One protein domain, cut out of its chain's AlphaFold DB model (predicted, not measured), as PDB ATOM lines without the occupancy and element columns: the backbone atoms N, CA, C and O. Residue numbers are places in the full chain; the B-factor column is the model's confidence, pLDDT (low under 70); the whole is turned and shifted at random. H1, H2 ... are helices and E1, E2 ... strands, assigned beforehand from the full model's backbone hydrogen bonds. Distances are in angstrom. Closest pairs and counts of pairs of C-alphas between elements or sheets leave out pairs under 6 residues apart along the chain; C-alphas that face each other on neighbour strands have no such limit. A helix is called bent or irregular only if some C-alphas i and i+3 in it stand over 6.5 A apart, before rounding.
ATOM      1  N   ARG A   2      97.139  43.306 117.187       85.88
ATOM      2  CA  ARG A   2      98.255  44.077 116.581       85.88
ATOM      3  C   ARG A   2      98.281  44.019 115.046       85.88
ATOM      4  O   ARG A   2      98.493  45.034 114.395       85.88
ATOM      5  N   GLU A   3      98.030  42.842 114.481       88.62
ATOM      6  CA  GLU A   3      97.944  42.641 113.030       88.62
ATOM      7  C   GLU A   3      96.752  43.371 112.404       88.62
ATOM      8  O   GLU A   3      96.939  44.130 111.460       88.62
ATOM      9  N   ALA A   4      95.559  43.226 112.987       87.25
ATOM     10  CA  ALA A   4      94.348  43.919 112.550       87.25
ATOM     11  C   ALA A   4      94.571  45.440 112.422       87.25
ATOM     12  O   ALA A   4      94.323  46.019 111.366       87.25
ATOM     13  N   LYS A   5      95.159  46.070 113.452       87.62
ATOM     14  CA  LYS A   5      95.509  47.503 113.430       87.62
ATOM     15  C   LYS A   5      96.537  47.851 112.345       87.62
ATOM     16  O   LYS A   5      96.435  48.897 111.713       87.62
ATOM     17  N   ARG A   6      97.514  46.973 112.085       89.75
ATOM     18  CA  ARG A   6      98.510  47.162 111.015       89.75
ATOM     19  C   ARG A   6      97.879  47.103 109.622       89.75
ATOM     20  O   ARG A   6      98.245  47.901 108.764       89.75
ATOM     21  N   ILE A   7      96.967  46.162 109.380       90.06
ATOM     22  CA  ILE A   7      96.238  46.052 108.106       90.06
ATOM     23  C   ILE A   7      95.377  47.296 107.893       90.06
ATOM     24  O   ILE A   7      95.471  47.910 106.833       90.06
ATOM     25  N   MET A   8      94.632  47.720 108.912       87.31
ATOM     26  CA  MET A   8      93.828  48.940 108.864       87.31
ATOM     27  C   MET A   8      94.663  50.181 108.518       87.31
ATOM     28  O   MET A   8      94.309  50.925 107.609       87.31
ATOM     29  N   ALA A   9      95.821  50.366 109.163       87.75
ATOM     30  CA  ALA A   9      96.728  51.473 108.858       87.75
ATOM     31  C   ALA A   9      97.187  51.469 107.388       87.75
ATOM     32  O   ALA A   9      97.178  52.505 106.732       87.75
ATOM     33  N   ARG A  10      97.511  50.297 106.826       88.50
ATOM     34  CA  ARG A  10      97.890  50.187 105.407       88.50
ATOM     35  C   ARG A  10      96.750  50.554 104.457       88.50
ATOM     36  O   ARG A  10      97.022  51.089 103.388       88.50
ATOM     37  N   VAL A  11      95.504  50.240 104.816       87.62
ATOM     38  CA  VAL A  11      94.335  50.648 104.023       87.62
ATOM     39  C   VAL A  11      94.173  52.166 104.055       87.62
ATOM     40  O   VAL A  11      93.995  52.761 102.996       87.62
ATOM     41  N   ARG A  12      94.344  52.796 105.225       84.94
ATOM     42  CA  ARG A  12      94.327  54.263 105.373       84.94
ATOM     43  C   ARG A  12      95.419  54.958 104.548       84.94
ATOM     44  O   ARG A  12      95.199  56.044 104.037       84.94
ATOM     45  N   GLU A  13      96.569  54.314 104.358       86.62
ATOM     46  CA  GLU A  13      97.652  54.786 103.477       86.62
ATOM     47  C   GLU A  13      97.356  54.612 101.967       86.62
ATOM     48  O   GLU A  13      98.240  54.835 101.140       86.62
ATOM     49  N   GLY A  14      96.159  54.156 101.575       81.88
ATOM     50  CA  GLY A  14      95.776  53.978 100.167       81.88
ATOM     51  C   GLY A  14      96.420  52.767  99.481       81.88
ATOM     52  O   GLY A  14      96.466  52.685  98.253       81.88
ATOM     53  N   LYS A  15      96.946  51.794 100.239       77.81
ATOM     54  CA  LYS A  15      97.591  50.607  99.652       77.81
ATOM     55  C   LYS A  15      96.536  49.640  99.104       77.81
ATOM     56  O   LYS A  15      95.896  48.901  99.851       77.81
ATOM     57  N   ASN A  16      96.404  49.591  97.779       67.12
ATOM     58  CA  ASN A  16      95.342  48.833  97.104       67.12
ATOM     59  C   ASN A  16      95.440  47.303  97.252       67.12
ATOM     60  O   ASN A  16      94.405  46.649  97.329       67.12
ATOM     61  N   ALA A  17      96.645  46.741  97.380       77.56
ATOM     62  CA  ALA A  17      96.882  45.291  97.441       77.56
ATOM     63  C   ALA A  17      96.659  44.647  98.831       77.56
ATOM     64  O   ALA A  17      97.197  43.577  99.118       77.56
ATOM     65  N   VAL A  18      95.938  45.307  99.744       85.38
ATOM     66  CA  VAL A  18      95.680  44.774 101.091       85.38
ATOM     67  C   VAL A  18      94.410  43.926 101.080       85.38
ATOM     68  O   VAL A  18      93.322  44.452 100.861       85.38
ATOM     69  N   VAL A  19      94.557  42.628 101.354       87.69
ATOM     70  CA  VAL A  19      93.427  41.713 101.570       87.69
ATOM     71  C   VAL A  19      92.902  41.890 102.992       87.69
ATOM     72  O   VAL A  19      93.658  41.787 103.963       87.69
ATOM     73  N   VAL A  20      91.603  42.153 103.115       91.56
ATOM     74  CA  VAL A  20      90.912  42.324 104.392       91.56
ATOM     75  C   VAL A  20      89.950  41.155 104.601       91.56
ATOM     76  O   VAL A  20      89.187  40.808 103.708       91.56
ATOM     77  N   ASN A  21      90.009  40.530 105.776       93.12
ATOM     78  CA  ASN A  21      89.129  39.433 106.175       93.12
ATOM     79  C   ASN A  21      88.419  39.781 107.493       93.12
ATOM     80  O   ASN A  21      88.752  40.774 108.146       93.12
ATOM     81  N   LEU A  22      87.468  38.938 107.904       94.50
ATOM     82  CA  LEU A  22      86.678  39.159 109.117       94.50
ATOM     83  C   LEU A  22      87.547  39.310 110.377       94.50
ATOM     84  O   LEU A  22      87.264  40.162 111.213       94.50
ATOM     85  N   ALA A  23      88.635  38.547 110.514       92.81
ATOM     86  CA  ALA A  23      89.505  38.620 111.692       92.81
ATOM     87  C   ALA A  23      90.179  39.998 111.849       92.81
ATOM     88  O   ALA A  23      90.463  40.433 112.969       92.81
ATOM     89  N   HIS A  24      90.402  40.722 110.748       93.50
ATOM     90  CA  HIS A  24      90.936  42.084 110.792       93.50
ATOM     91  C   HIS A  24      89.928  43.110 111.335       93.50
ATOM     92  O   HIS A  24      90.344  44.176 111.788       93.50
ATOM     93  N   MET A  25      88.629  42.791 111.373       92.56
ATOM     94  CA  MET A  25      87.585  43.678 111.911       92.56
ATOM     95  C   MET A  25      87.700  43.886 113.419       92.56
ATOM     96  O   MET A  25      87.156  44.846 113.949       92.56
ATOM     97  N   ALA A  26      88.519  43.084 114.106       90.62
ATOM     98  CA  ALA A  26      88.924  43.364 115.479       90.62
ATOM     99  C   ALA A  26      89.585  44.751 115.634       90.62
ATOM    100  O   ALA A  26      89.679  45.255 116.745       90.62
ATOM    101  N   ALA A  27      90.072  45.378 114.554       88.12
ATOM    102  CA  ALA A  27      90.592  46.746 114.597       88.12
ATOM    103  C   ALA A  27      89.511  47.812 114.853       88.12
ATOM    104  O   ALA A  27      89.862  48.901 115.293       88.12
ATOM    105  N   LEU A  28      88.234  47.490 114.615       86.75
ATOM    106  CA  LEU A  28      87.089  48.389 114.794       86.75
ATOM    107  C   LEU A  28      86.625  48.503 116.255       86.75
ATOM    108  O   LEU A  28      85.689  49.236 116.552       86.75
ATOM    109  N   SER A  29      87.254  47.778 117.185       78.88
ATOM    110  CA  SER A  29      86.942  47.908 118.607       78.88
ATOM    111  C   SER A  29      87.438  49.258 119.146       78.88
ATOM    112  O   SER A  29      88.653  49.490 119.174       78.88
ATOM    113  N   GLY A  30      86.525  50.098 119.636       79.44
ATOM    114  CA  GLY A  30      86.838  51.369 120.296       79.44
ATOM    115  C   GLY A  30      86.358  52.599 119.509       79.44
ATOM    116  O   GLY A  30      85.338  52.508 118.828       79.44
ATOM    117  N   PRO A  31      87.034  53.755 119.640       83.69
ATOM    118  CA  PRO A  31      86.668  54.978 118.931       83.69
ATOM    119  C   PRO A  31      87.006  54.886 117.436       83.69
ATOM    120  O   PRO A  31      88.073  54.384 117.075       83.69
ATOM    121  N   TYR A  32      86.116  55.392 116.581       88.50
ATOM    122  CA  TYR A  32      86.249  55.349 115.122       88.50
ATOM    123  C   TYR A  32      85.414  56.442 114.425       88.50
ATOM    124  O   TYR A  32      84.427  56.902 114.995       88.50
ATOM    125  N   CYS A  33      85.770  56.847 113.201       87.62
ATOM    126  CA  CYS A  33      85.045  57.841 112.394       87.62
ATOM    127  C   CYS A  33      84.856  57.374 110.936       87.62
ATOM    128  O   CYS A  33      85.674  56.650 110.382       87.62
ATOM    129  N   SER A  34      83.786  57.788 110.252       88.25
ATOM    130  CA  SER A  34      83.467  57.240 108.915       88.25
ATOM    131  C   SER A  34      84.642  57.319 107.928       88.25
ATOM    132  O   SER A  34      84.978  56.321 107.292       88.25
ATOM    133  N   SER A  35      85.349  58.455 107.900       84.50
ATOM    134  CA  SER A  35      86.474  58.698 106.985       84.50
ATOM    135  C   SER A  35      87.601  57.660 107.051       84.50
ATOM    136  O   SER A  35      88.263  57.410 106.041       84.50
ATOM    137  N   THR A  36      87.835  57.038 108.211       81.31
ATOM    138  CA  THR A  36      88.910  56.054 108.383       81.31
ATOM    139  C   THR A  36      88.449  54.607 108.321       81.31
ATOM    140  O   THR A  36      89.253  53.735 107.973       81.31
ATOM    141  N   GLU A  37      87.196  54.332 108.669       88.38
ATOM    142  CA  GLU A  37      86.669  52.971 108.785       88.38
ATOM    143  C   GLU A  37      85.904  52.508 107.551       88.38
ATOM    144  O   GLU A  37      85.962  51.321 107.228       88.38
ATOM    145  N   GLU A  38      85.253  53.413 106.827       90.81
ATOM    146  CA  GLU A  38      84.491  53.072 105.626       90.81
ATOM    147  C   GLU A  38      85.368  52.431 104.534       90.81
ATOM    148  O   GLU A  38      85.072  51.300 104.141       90.81
ATOM    149  N   PRO A  39      86.548  52.982 104.166       89.62
ATOM    150  CA  PRO A  39      87.411  52.335 103.171       89.62
ATOM    151  C   PRO A  39      87.940  50.964 103.621       89.62
ATOM    152  O   PRO A  39      88.320  50.119 102.805       89.62
ATOM    153  N   PHE A  40      88.029  50.744 104.937       90.81
ATOM    154  CA  PHE A  40      88.448  49.471 105.514       90.81
ATOM    155  C   PHE A  40      87.330  48.427 105.456       90.81
ATOM    156  O   PHE A  40      87.603  47.265 105.144       90.81
ATOM    157  N   LEU A  41      86.089  48.849 105.699       91.62
ATOM    158  CA  LEU A  41      84.889  48.030 105.557       91.62
ATOM    159  C   LEU A  41      84.595  47.679 104.100       91.62
ATOM    160  O   LEU A  41      84.259  46.531 103.830       91.62
ATOM    161  N   ASP A  42      84.790  48.601 103.161       90.62
ATOM    162  CA  ASP A  42      84.566  48.352 101.730       90.62
ATOM    163  C   ASP A  42      85.495  47.271 101.169       90.62
ATOM    164  O   ASP A  42      85.148  46.533 100.249       90.62
ATOM    165  N   LYS A  43      86.692  47.132 101.751       91.31
ATOM    166  CA  LYS A  43      87.626  46.052 101.405       91.31
ATOM    167  C   LYS A  43      87.233  44.698 101.997       91.31
ATOM    168  O   LYS A  43      87.797  43.685 101.573       91.31
ATOM    169  N   LEU A  44      86.314  44.650 102.963       92.44
ATOM    170  CA  LEU A  44      85.760  43.395 103.460       92.44
ATOM    171  C   LEU A  44      84.784  42.845 102.416       92.44
ATOM    172  O   LEU A  44      83.606  43.185 102.392       92.44
ATOM    173  N   ASN A  45      85.286  41.955 101.566       88.31
ATOM    174  CA  ASN A  45      84.506  41.311 100.512       88.31
ATOM    175  C   ASN A  45      83.619  40.174 101.066       88.31
ATOM    176  O   ASN A  45      83.811  39.008 100.725       88.31
ATOM    177  N   LEU A  46      82.698  40.511 101.974       93.69
ATOM    178  CA  LEU A  46      81.670  39.608 102.494       93.69
ATOM    179  C   LEU A  46      80.282  40.222 102.249       93.69
ATOM    180  O   LEU A  46      80.013  41.311 102.767       93.69
ATOM    181  N   PRO A  47      79.399  39.554 101.482       93.75
ATOM    182  CA  PRO A  47      78.038  40.024 101.263       93.75
ATOM    183  C   PRO A  47      77.206  39.920 102.544       93.75
ATOM    184  O   PRO A  47      77.443  39.047 103.381       93.75
ATOM    185  N   SER A  48      76.201  40.780 102.676       93.44
ATOM    186  CA  SER A  48      75.126  40.565 103.646       93.44
ATOM    187  C   SER A  48      74.232  39.422 103.168       93.44
ATOM    188  O   SER A  48      73.948  39.322 101.974       93.44
ATOM    189  N   VAL A  49      73.805  38.559 104.085       94.94
ATOM    190  CA  VAL A  49      72.932  37.414 103.800       94.94
ATOM    191  C   VAL A  49      71.754  37.410 104.763       94.94
ATOM    192  O   VAL A  49      71.902  37.760 105.931       94.94
ATOM    193  N   GLU A  50      70.583  37.029 104.269       94.81
ATOM    194  CA  GLU A  50      69.398  36.843 105.098       94.81
ATOM    195  C   GLU A  50      69.337  35.388 105.557       94.81
ATOM    196  O   GLU A  50      69.426  34.468 104.743       94.81
ATOM    197  N   VAL A  51      69.225  35.193 106.866       93.62
ATOM    198  CA  VAL A  51      69.134  33.878 107.496       93.62
ATOM    199  C   VAL A  51      67.727  33.692 108.038       93.62
ATOM    200  O   VAL A  51      67.260  34.484 108.855       93.62
ATOM    201  N   THR A  52      67.058  32.643 107.580       92.06
ATOM    202  CA  THR A  52      65.659  32.315 107.898       92.06
ATOM    203  C   THR A  52      65.521  30.978 108.624       92.06
ATOM    204  O   THR A  52      64.488  30.710 109.239       92.06
ATOM    205  N   GLY A  53      66.557  30.136 108.571       88.50
ATOM    206  CA  GLY A  53      66.606  28.857 109.260       88.50
ATOM    207  C   GLY A  53      66.574  29.006 110.779       88.50
ATOM    208  O   GLY A  53      66.975  30.022 111.345       88.50
ATOM    209  N   SER A  54      66.112  27.961 111.464       90.06
ATOM    210  CA  SER A  54      66.150  27.924 112.926       90.06
ATOM    211  C   SER A  54      67.591  27.853 113.433       90.06
ATOM    212  O   SER A  54      68.422  27.126 112.885       90.06
ATOM    213  N   GLN A  55      67.873  28.604 114.495       93.25
ATOM    214  CA  GLN A  55      69.172  28.600 115.153       93.25
ATOM    215  C   GLN A  55      69.257  27.445 116.152       93.25
ATOM    216  O   GLN A  55      68.400  27.294 117.021       93.25
ATOM    217  N   GLU A  56      70.332  26.665 116.078       93.94
ATOM    218  CA  GLU A  56      70.672  25.661 117.085       93.94
ATOM    219  C   GLU A  56      72.127  25.795 117.546       93.94
ATOM    220  O   GLU A  56      72.972  26.376 116.854       93.94
ATOM    221  N   LEU A  57      72.420  25.293 118.745       93.56
ATOM    222  CA  LEU A  57      73.781  25.230 119.261       93.56
ATOM    223  C   LEU A  57      74.363  23.837 119.025       93.56
ATOM    224  O   LEU A  57      73.758  22.829 119.392       93.56
ATOM    225  N   ARG A  58      75.571  23.771 118.463       91.44
ATOM    226  CA  ARG A  58      76.318  22.519 118.283       91.44
ATOM    227  C   ARG A  58      77.687  22.601 118.930       91.44
ATOM    228  O   ARG A  58      78.339  23.632 118.847       91.44
ATOM    229  N   ARG A  59      78.156  21.498 119.513       89.62
ATOM    230  CA  ARG A  59      79.536  21.409 120.003       89.62
ATOM    231  C   ARG A  59      80.528  21.432 118.845       89.62
ATOM    232  O   ARG A  59      80.299  20.810 117.806       89.62
ATOM    233  N   PHE A  60      81.634  22.129 119.052       88.44
ATOM    234  CA  PHE A  60      82.777  22.129 118.161       88.44
ATOM    235  C   PHE A  60      83.584  20.848 118.375       88.44
ATOM    236  O   PHE A  60      84.145  20.615 119.444       88.44
ATOM    237  N   ASN A  61      83.615  19.981 117.365       85.62
ATOM    238  CA  ASN A  61      84.236  18.668 117.507       85.62
ATOM    239  C   ASN A  61      85.765  18.738 117.375       85.62
ATOM    240  O   ASN A  61      86.308  19.515 116.588       85.62
ATOM    241  N   ILE A  62      86.472  17.857 118.089       82.25
ATOM    242  CA  ILE A  62      87.930  17.718 117.963       82.25
ATOM    243  C   ILE A  62      88.282  17.352 116.513       82.25
ATOM    244  O   ILE A  62      87.745  16.397 115.957       82.25
ATOM    245  N   GLY A  63      89.195  18.114 115.907       82.38
ATOM    246  CA  GLY A  63      89.620  17.930 114.513       82.38
ATOM    247  C   GLY A  63      88.709  18.587 113.472       82.38
ATOM    248  O   GLY A  63      89.046  18.574 112.289       82.38
ATOM    249  N   GLN A  64      87.592  19.199 113.881       87.88
ATOM    250  CA  GLN A  64      86.776  20.024 112.996       87.88
ATOM    251  C   GLN A  64      87.527  21.315 112.638       87.88
ATOM    252  O   GLN A  64      88.117  21.972 113.495       87.88
ATOM    253  N   SER A  65      87.497  21.708 111.364       89.38
ATOM    254  CA  SER A  65      88.007  23.014 110.943       89.38
ATOM    255  C   SER A  65      87.100  24.138 111.446       89.38
ATOM    256  O   SER A  65      85.874  24.005 111.422       89.38
ATOM    257  N   VAL A  66      87.692  25.272 111.828       90.31
ATOM    258  CA  VAL A  66      86.926  26.491 112.133       90.31
ATOM    259  C   VAL A  66      86.048  26.845 110.923       90.31
ATOM    260  O   VAL A  66      86.568  26.855 109.802       90.31
ATOM    261  N   PRO A  67      84.741  27.117 111.110       92.81
ATOM    262  CA  PRO A  67      83.861  27.484 110.007       92.81
ATOM    263  C   PRO A  67      84.397  28.680 109.215       92.81
ATOM    264  O   PRO A  67      84.892  29.648 109.792       92.81
ATOM    265  N   VAL A  68      84.295  28.628 107.888       93.62
ATOM    266  CA  VAL A  68      84.673  29.747 107.017       93.62
ATOM    267  C   VAL A  68      83.440  30.607 106.778       93.62
ATOM    268  O   VAL A  68      82.440  30.121 106.260       93.62
ATOM    269  N   ILE A  69      83.522  31.884 107.147       95.69
ATOM    270  CA  ILE A  69      82.438  32.846 106.938       95.69
ATOM    271  C   ILE A  69      82.457  33.323 105.486       95.69
ATOM    272  O   ILE A  69      83.462  33.868 105.027       95.69
ATOM    273  N   THR A  70      81.347  33.123 104.778       91.94
ATOM    274  CA  THR A  70      81.169  33.489 103.362       91.94
ATOM    275  C   THR A  70      80.203  34.652 103.151       91.94
ATOM    276  O   THR A  70      80.185  35.230 102.069       91.94
ATOM    277  N   GLY A  71      79.443  35.031 104.178       95.44
ATOM    278  CA  GLY A  71      78.534  36.173 104.199       95.44
ATOM    279  C   GLY A  71      78.233  36.578 105.641       95.44
ATOM    280  O   GLY A  71      78.577  35.845 106.562       95.44
ATOM    281  N   ILE A  72      77.644  37.749 105.851       97.12
ATOM    282  CA  ILE A  72      77.318  38.274 107.182       97.12
ATOM    283  C   ILE A  72      75.793  38.275 107.356       97.12
ATOM    284  O   ILE A  72      75.129  38.998 106.608       97.12
ATOM    285  N   PRO A  73      75.236  37.491 108.300       96.94
ATOM    286  CA  PRO A  73      73.804  37.485 108.593       96.94
ATOM    287  C   PRO A  73      73.268  38.856 109.028       96.94
ATOM    288  O   PRO A  73      74.034  39.744 109.411       96.94
ATOM    289  N   GLN A  74      71.943  39.019 109.038       95.44
ATOM    290  CA  GLN A  74      71.302  40.188 109.640       95.44
ATOM    291  C   GLN A  74      71.626  40.307 111.141       95.44
ATOM    292  O   GLN A  74      71.845  39.311 111.840       95.44
ATOM    293  N   LEU A  75      71.667  41.546 111.637       95.62
ATOM    294  CA  LEU A  75      72.153  41.881 112.977       95.62
ATOM    295  C   LEU A  75      71.348  41.181 114.082       95.62
ATOM    296  O   LEU A  75      71.912  40.754 115.090       95.62
ATOM    297  N   GLU A  76      70.047  41.021 113.869       95.56
ATOM    298  CA  GLU A  76      69.114  40.358 114.773       95.56
ATOM    299  C   GLU A  76      69.504  38.892 114.984       95.56
ATOM    300  O   GLU A  76      69.683  38.467 116.123       95.56
ATOM    301  N   ALA A  77      69.740  38.149 113.898       96.00
ATOM    302  CA  ALA A  77      70.145  36.745 113.961       96.00
ATOM    303  C   ALA A  77      71.515  36.576 114.636       96.00
ATOM    304  O   ALA A  77      71.710  35.661 115.437       96.00
ATOM    305  N   ILE A  78      72.462  37.484 114.358       97.12
ATOM    306  CA  ILE A  78      73.779  37.479 115.010       97.12
ATOM    307  C   ILE A  78      73.622  37.650 116.526       97.12
ATOM    308  O   ILE A  78      74.202  36.887 117.301       97.12
ATOM    309  N   ARG A  79      72.838  38.644 116.958       96.69
ATOM    310  CA  ARG A  79      72.646  38.967 118.378       96.69
ATOM    311  C   ARG A  79      71.857  37.898 119.120       96.69
ATOM    312  O   ARG A  79      72.195  37.601 120.263       96.69
ATOM    313  N   GLU A  80      70.865  37.290 118.479       95.12
ATOM    314  CA  GLU A  80      70.129  36.156 119.040       95.12
ATOM    315  C   GLU A  80      71.058  34.963 119.293       95.12
ATOM    316  O   GLU A  80      71.072  34.417 120.396       95.12
ATOM    317  N   ALA A  81      71.902  34.606 118.320       95.06
ATOM    318  CA  ALA A  81      72.875  33.532 118.494       95.06
ATOM    319  C   ALA A  81      73.876  33.830 119.616       95.06
ATOM    320  O   ALA A  81      74.126  32.956 120.445       95.06
ATOM    321  N   ILE A  82      74.410  35.056 119.684       95.38
ATOM    322  CA  ILE A  82      75.298  35.479 120.780       95.38
ATOM    323  C   ILE A  82      74.592  35.309 122.130       95.38
ATOM    324  O   ILE A  82      75.139  34.661 123.017       95.38
ATOM    325  N   ALA A  83      73.360  35.806 122.271       94.12
ATOM    326  CA  ALA A  83      72.598  35.705 123.515       94.12
ATOM    327  C   ALA A  83      72.277  34.250 123.902       94.12
ATOM    328  O   ALA A  83      72.243  33.896 125.082       94.12
ATOM    329  N   THR A  84      72.028  33.378 122.926       93.25
ATOM    330  CA  THR A  84      71.824  31.945 123.170       93.25
ATOM    331  C   THR A  84      73.115  31.257 123.613       93.25
ATOM    332  O   THR A  84      73.070  30.449 124.539       93.25
ATOM    333  N   MET A  85      74.263  31.613 123.033       93.06
ATOM    334  CA  MET A  85      75.572  31.104 123.454       93.06
ATOM    335  C   MET A  85      75.973  31.600 124.850       93.06
ATOM    336  O   MET A  85      76.397  30.788 125.667       93.06
ATOM    337  N   ASP A  86      75.764  32.886 125.155       91.81
ATOM    338  CA  ASP A  86      76.057  33.479 126.471       91.81
ATOM    339  C   ASP A  86      75.283  32.773 127.603       91.81
ATOM    340  O   ASP A  86      75.780  32.643 128.718       91.81
ATOM    341  N   ARG A  87      74.070  32.271 127.325       89.62
ATOM    342  CA  ARG A  87      73.262  31.500 128.290       89.62
ATOM    343  C   ARG A  87      73.724  30.056 128.472       89.62
ATOM    344  O   ARG A  87      73.372  29.443 129.477       89.62
ATOM    345  N   ALA A  88      74.429  29.496 127.494       84.00
ATOM    346  CA  ALA A  88      74.832  28.094 127.504       84.00
ATOM    347  C   ALA A  88      76.134  27.846 128.288       84.00
ATOM    348  O   ALA A  88      76.383  26.698 128.635       84.00
ATOM    349  N   ASP A  89      76.927  28.888 128.579       69.94
ATOM    350  CA  ASP A  89      78.167  28.845 129.387       69.94
ATOM    351  C   ASP A  89      79.215  27.813 128.910       69.94
ATOM    352  O   ASP A  89      79.963  27.225 129.692       69.94
ATOM    353  N   TYR A  90      79.267  27.565 127.597       70.94
ATOM    354  CA  TYR A  90      80.200  26.626 126.972       70.94
ATOM    355  C   TYR A  90      81.033  27.323 125.887       70.94
ATOM    356  O   TYR A  90      80.515  27.700 124.831       70.94
ATOM    357  N   ASP A  91      82.342  27.436 126.124       72.44
ATOM    358  CA  ASP A  91      83.311  28.068 125.213       72.44
ATOM    359  C   ASP A  91      83.518  27.300 123.888       72.44
ATOM    360  O   ASP A  91      84.073  27.840 122.928       72.44
ATOM    361  N   ASP A  92      83.081  26.038 123.811       82.62
ATOM    362  CA  ASP A  92      83.261  25.136 122.668       82.62
ATOM    363  C   ASP A  92      82.010  25.004 121.780       82.62
ATOM    364  O   ASP A  92      81.897  24.058 121.001       82.62
ATOM    365  N   MET A  93      81.064  25.945 121.855       90.25
ATOM    366  CA  MET A  93      79.843  25.907 121.043       90.25
ATOM    367  C   MET A  93      79.974  26.680 119.722       90.25
ATOM    368  O   MET A  93      80.678  27.682 119.593       90.25
ATOM    369  N   LEU A  94      79.219  26.220 118.729       94.00
ATOM    370  CA  LEU A  94      78.948  26.884 117.464       94.00
ATOM    371  C   LEU A  94      77.460  27.214 117.378       94.00
ATOM    372  O   LEU A  94      76.619  26.361 117.673       94.00
ATOM    373  N   ALA A  95      77.138  28.401 116.876       95.06
ATOM    374  CA  ALA A  95      75.804  28.669 116.360       95.06
ATOM    375  C   ALA A  95      75.686  28.054 114.966       95.06
ATOM    376  O   ALA A  95      76.599  28.202 114.149       95.06
ATOM    377  N   ARG A  96      74.584  27.357 114.690       95.31
ATOM    378  CA  ARG A  96      74.275  26.794 113.377       95.31
ATOM    379  C   ARG A  96      72.882  27.210 112.926       95.31
ATOM    380  O   ARG A  96      71.942  27.152 113.710       95.31
ATOM    381  N   TRP A  97      72.784  27.520 111.641       96.12
ATOM    382  CA  TRP A  97      71.547  27.666 110.886       96.12
ATOM    383  C   TRP A  97      71.611  26.750 109.666       96.12
ATOM    384  O   TRP A  97      72.682  26.575 109.076       96.12
ATOM    385  N   ASP A  98      70.486  26.165 109.272       91.56
ATOM    386  CA  ASP A  98      70.465  25.188 108.178       91.56
ATOM    387  C   ASP A  98      70.682  25.807 106.790       91.56
ATOM    388  O   ASP A  98      71.258  25.158 105.917       91.56
ATOM    389  N   ASP A  99      70.288  27.064 106.602       92.94
ATOM    390  CA  ASP A  99      70.398  27.829 105.354       92.94
ATOM    391  C   ASP A  99      71.666  28.697 105.257       92.94
ATOM    392  O   ASP A  99      71.919  29.298 104.216       92.94
ATOM    393  N   TYR A 100      72.499  28.731 106.303       94.31
ATOM    394  CA  TYR A 100      73.729  29.537 106.344       94.31
ATOM    395  C   TYR A 100      74.983  28.737 106.722       94.31
ATOM    396  O   TYR A 100      76.064  28.971 106.181       94.31
ATOM    397  N   GLY A 101      74.863  27.764 107.626       94.00
ATOM    398  CA  GLY A 101      75.992  27.014 108.168       94.00
ATOM    399  C   GLY A 101      76.295  27.400 109.611       94.00
ATOM    400  O   GLY A 101      75.383  27.643 110.397       94.00
ATOM    401  N   SER A 102      77.573  27.393 109.996       94.94
ATOM    402  CA  SER A 102      77.981  27.571 111.395       94.94
ATOM    403  C   SER A 102      78.930  28.744 111.602       94.94
ATOM    404  O   SER A 102      79.734  29.057 110.730       94.94
ATOM    405  N   ALA A 103      78.879  29.347 112.786       95.75
ATOM    406  CA  ALA A 103      79.793  30.399 113.213       95.75
ATOM    407  C   ALA A 103      80.230  30.186 114.667       95.75
ATOM    408  O   ALA A 103      79.456  29.722 115.506       95.75
ATOM    409  N   THR A 104      81.482  30.533 114.966       94.56
ATOM    410  CA  THR A 104      81.980  30.585 116.346       94.56
ATOM    411  C   THR A 104      81.506  31.857 117.047       94.56
ATOM    412  O   THR A 104      81.203  32.860 116.396       94.56
ATOM    413  N   TYR A 105      81.546  31.865 118.382       93.75
ATOM    414  CA  TYR A 105      81.267  33.064 119.179       93.75
ATOM    415  C   TYR A 105      82.113  34.271 118.739       93.75
ATOM    416  O   TYR A 105      81.598  35.355 118.474       93.75
ATOM    417  N   GLY A 106      83.426  34.072 118.577       93.12
ATOM    418  CA  GLY A 106      84.338  35.130 118.140       93.12
ATOM    419  C   GLY A 106      84.011  35.671 116.746       93.12
ATOM    420  O   GLY A 106      84.089  36.877 116.523       93.12
ATOM    421  N   GLN A 107      83.595  34.807 115.813       95.62
ATOM    422  CA  GLN A 107      83.145  35.242 114.489       95.62
ATOM    423  C   GLN A 107      81.854  36.058 114.575       95.62
ATOM    424  O   GLN A 107      81.763  37.094 113.920       95.62
ATOM    425  N   LEU A 108      80.897  35.646 115.412       96.06
ATOM    426  CA  LEU A 108      79.654  36.387 115.640       96.06
ATOM    427  C   LEU A 108      79.912  37.782 116.211       96.06
ATOM    428  O   LEU A 108      79.361  38.749 115.696       96.06
ATOM    429  N   LYS A 109      80.814  37.929 117.189       95.44
ATOM    430  CA  LYS A 109      81.180  39.253 117.735       95.44
ATOM    431  C   LYS A 109      81.806  40.171 116.682       95.44
ATOM    432  O   LYS A 109      81.545  41.374 116.672       95.44
ATOM    433  N   LEU A 110      82.622  39.621 115.782       95.88
ATOM    434  CA  LEU A 110      83.204  40.388 114.677       95.88
ATOM    435  C   LEU A 110      82.143  40.787 113.646       95.88
ATOM    436  O   LEU A 110      82.159  41.922 113.178       95.88
ATOM    437  N   MET A 111      81.212  39.890 113.321       97.00
ATOM    438  CA  MET A 111      80.091  40.181 112.424       97.00
ATOM    439  C   MET A 111      79.145  41.243 113.008       97.00
ATOM    440  O   MET A 111      78.801  42.186 112.301       97.00
ATOM    441  N   ASP A 112      78.810  41.160 114.302       95.94
ATOM    442  CA  ASP A 112      78.040  42.187 115.029       95.94
ATOM    443  C   ASP A 112      78.742  43.551 114.970       95.94
ATOM    444  O   ASP A 112      78.108  44.560 114.663       95.94
ATOM    445  N   THR A 113      80.066  43.572 115.164       94.19
ATOM    446  CA  THR A 113      80.870  44.796 115.037       94.19
ATOM    447  C   THR A 113      80.755  45.377 113.628       94.19
ATOM    448  O   THR A 113      80.427  46.550 113.480       94.19
ATOM    449  N   VAL A 114      80.974  44.570 112.583       94.56
ATOM    450  CA  VAL A 114      80.895  45.024 111.182       94.56
ATOM    451  C   VAL A 114      79.529  45.623 110.865       94.56
ATOM    452  O   VAL A 114      79.461  46.722 110.319       94.56
ATOM    453  N   MET A 115      78.451  44.918 111.211       94.25
ATOM    454  CA  MET A 115      77.089  45.377 110.936       94.25
ATOM    455  C   MET A 115      76.749  46.640 111.724       94.25
ATOM    456  O   MET A 115      76.182  47.575 111.165       94.25
ATOM    457  N   THR A 116      77.167  46.720 112.989       93.44
ATOM    458  CA  THR A 116      76.984  47.921 113.811       93.44
ATOM    459  C   THR A 116      77.706  49.124 113.204       93.44
ATOM    460  O   THR A 116      77.098  50.179 113.047       93.44
ATOM    461  N   VAL A 117      78.972  48.979 112.793       93.62
ATOM    462  CA  VAL A 117      79.714  50.090 112.172       93.62
ATOM    463  C   VAL A 117      79.079  50.512 110.841       93.62
ATOM    464  O   VAL A 117      78.905  51.708 110.612       93.62
ATOM    465  N   LYS A 118      78.671  49.566 109.982       93.31
ATOM    466  CA  LYS A 118      77.977  49.876 108.717       93.31
ATOM    467  C   LYS A 118      76.675  50.650 108.941       93.31
ATOM    468  O   LYS A 118      76.419  51.636 108.245       93.31
ATOM    469  N   ASN A 119      75.880  50.248 109.930       93.62
ATOM    470  CA  ASN A 119      74.648  50.948 110.288       93.62
ATOM    471  C   ASN A 119      74.949  52.365 110.797       93.62
ATOM    472  O   ASN A 119      74.317  53.321 110.353       93.62
ATOM    473  N   ASN A 120      75.962  52.528 111.652       94.81
ATOM    474  CA  ASN A 120      76.349  53.836 112.182       94.81
ATOM    475  C   ASN A 120      76.851  54.790 111.085       94.81
ATOM    476  O   ASN A 120      76.483  55.963 111.079       94.81
TER     477      ASN A 120
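What this domain is: This is residues 2 to 120 of the 277 residues of an uncharacterized protein of Phytophthora fragariae (UniProt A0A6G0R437). A small three-stranded sheet with H4 packed over one face makes one end of the domain, and three short helices, H1, H2 and H3, cluster at the other; H5, the longest helix, starts directly after E3 and runs from the sheet end to that cluster. The printed part has 119 residues with five named helices and three named strands, in the order H1 H2 H3 E1 H4 E2 E3 H5. The sheet runs E1 E2 E3, all antiparallel, and the class is mostly helix. The whole is compact, with a radius of gyration of the C-alphas of 15.0 A, and spans 41 by 30 by 24 A.

How they stand to each other: Start at the sheet: E1, residues 55 to 59, and E3, residues 101 to 104, are its edge strands, and E2, residues 93 to 97, is the inner one. Across E1 and E2, antiparallel at 145 degrees, you will find N 58 and O 94 within hydrogen-bond range at 2.9 A, and N 94 and O 58 at 2.7 A. E2 and E3 form a hairpin, antiparallel at 151 degrees, with N 95 and O 103 at 3.0 A and N 101 and O 97 at 2.9 A. H4, residues 75 to 88, is on one face of this sheet at a height of 9.1 A, two layers, a helix on one face of a sheet. It lies over E2 and runs slantwise to the strands, at 34 degrees to E2 on the local plane; the closest C-alphas of the two are those of Ala 81 and Ala 95, 6.1 A apart. H5, residues 105 to 120, only grazes the sheet, with its residues 105 to 111. H5 is the hub, touching three other helices. It touches H4, closest at the C-alphas of Ile 78 and Leu 108, 6.0 A, opposite ways at a shallow tilt of 33 degrees, only just short of steep. With residues 107 to 114 alone it touches H2, residues 22 to 28, the same way at a steep tilt of 54 degrees; the closest C-alphas are those of Met 25 and Leu 110, 6.1 A. With residues 114 to 118 alone it only just touches H3, residues 34 to 42, with 3 pairs of C-alphas within 8 A, the closest being Leu 41 and Val 114, 7.5 A. Farther on, H1, residues 2 to 12, touches H2 about perpendicular at 79 degrees, the C-alphas of Ala 4 and His 24 being closest at 4.3 A. H1 and H5 are apart. Every O i to N i+4 pair is within hydrogen-bond range in H1, H4 and H5; H3 has 3 of 5, and H2 has 0 of 3 but 4 of 4 O i to N i+3 pairs.

Where its parts are: Find C-alpha 55 at (69.172, 28.600, 115.153), where E1 begins; it is 13.5 A long, E2 13.2 A and E3 10.7 A. H4 measures 20.2 A. From C-alpha 105 at (81.267, 33.064, 119.179), H5 runs 22.5 A to C-alpha 120 at (76.349, 53.836, 112.182). H1 is 15.6 A long, H2 10.8 A and H3 11.5 A. H3 is irregular, but only just: C-alphas 36 and 39 are 6.6 A apart.

The domain as a whole: The two C-alphas farthest apart are those of Gly 14 and Ala 88, 43.1 A. The printed part has no cut. Look for the long links at residues 43 to 54 and 60 to 74; within them, residues 48 to 49 pair with residues 72 to 73, parallel. The mean pLDDT of the printed part is 90.4, and residues 16 and 89 are under 70.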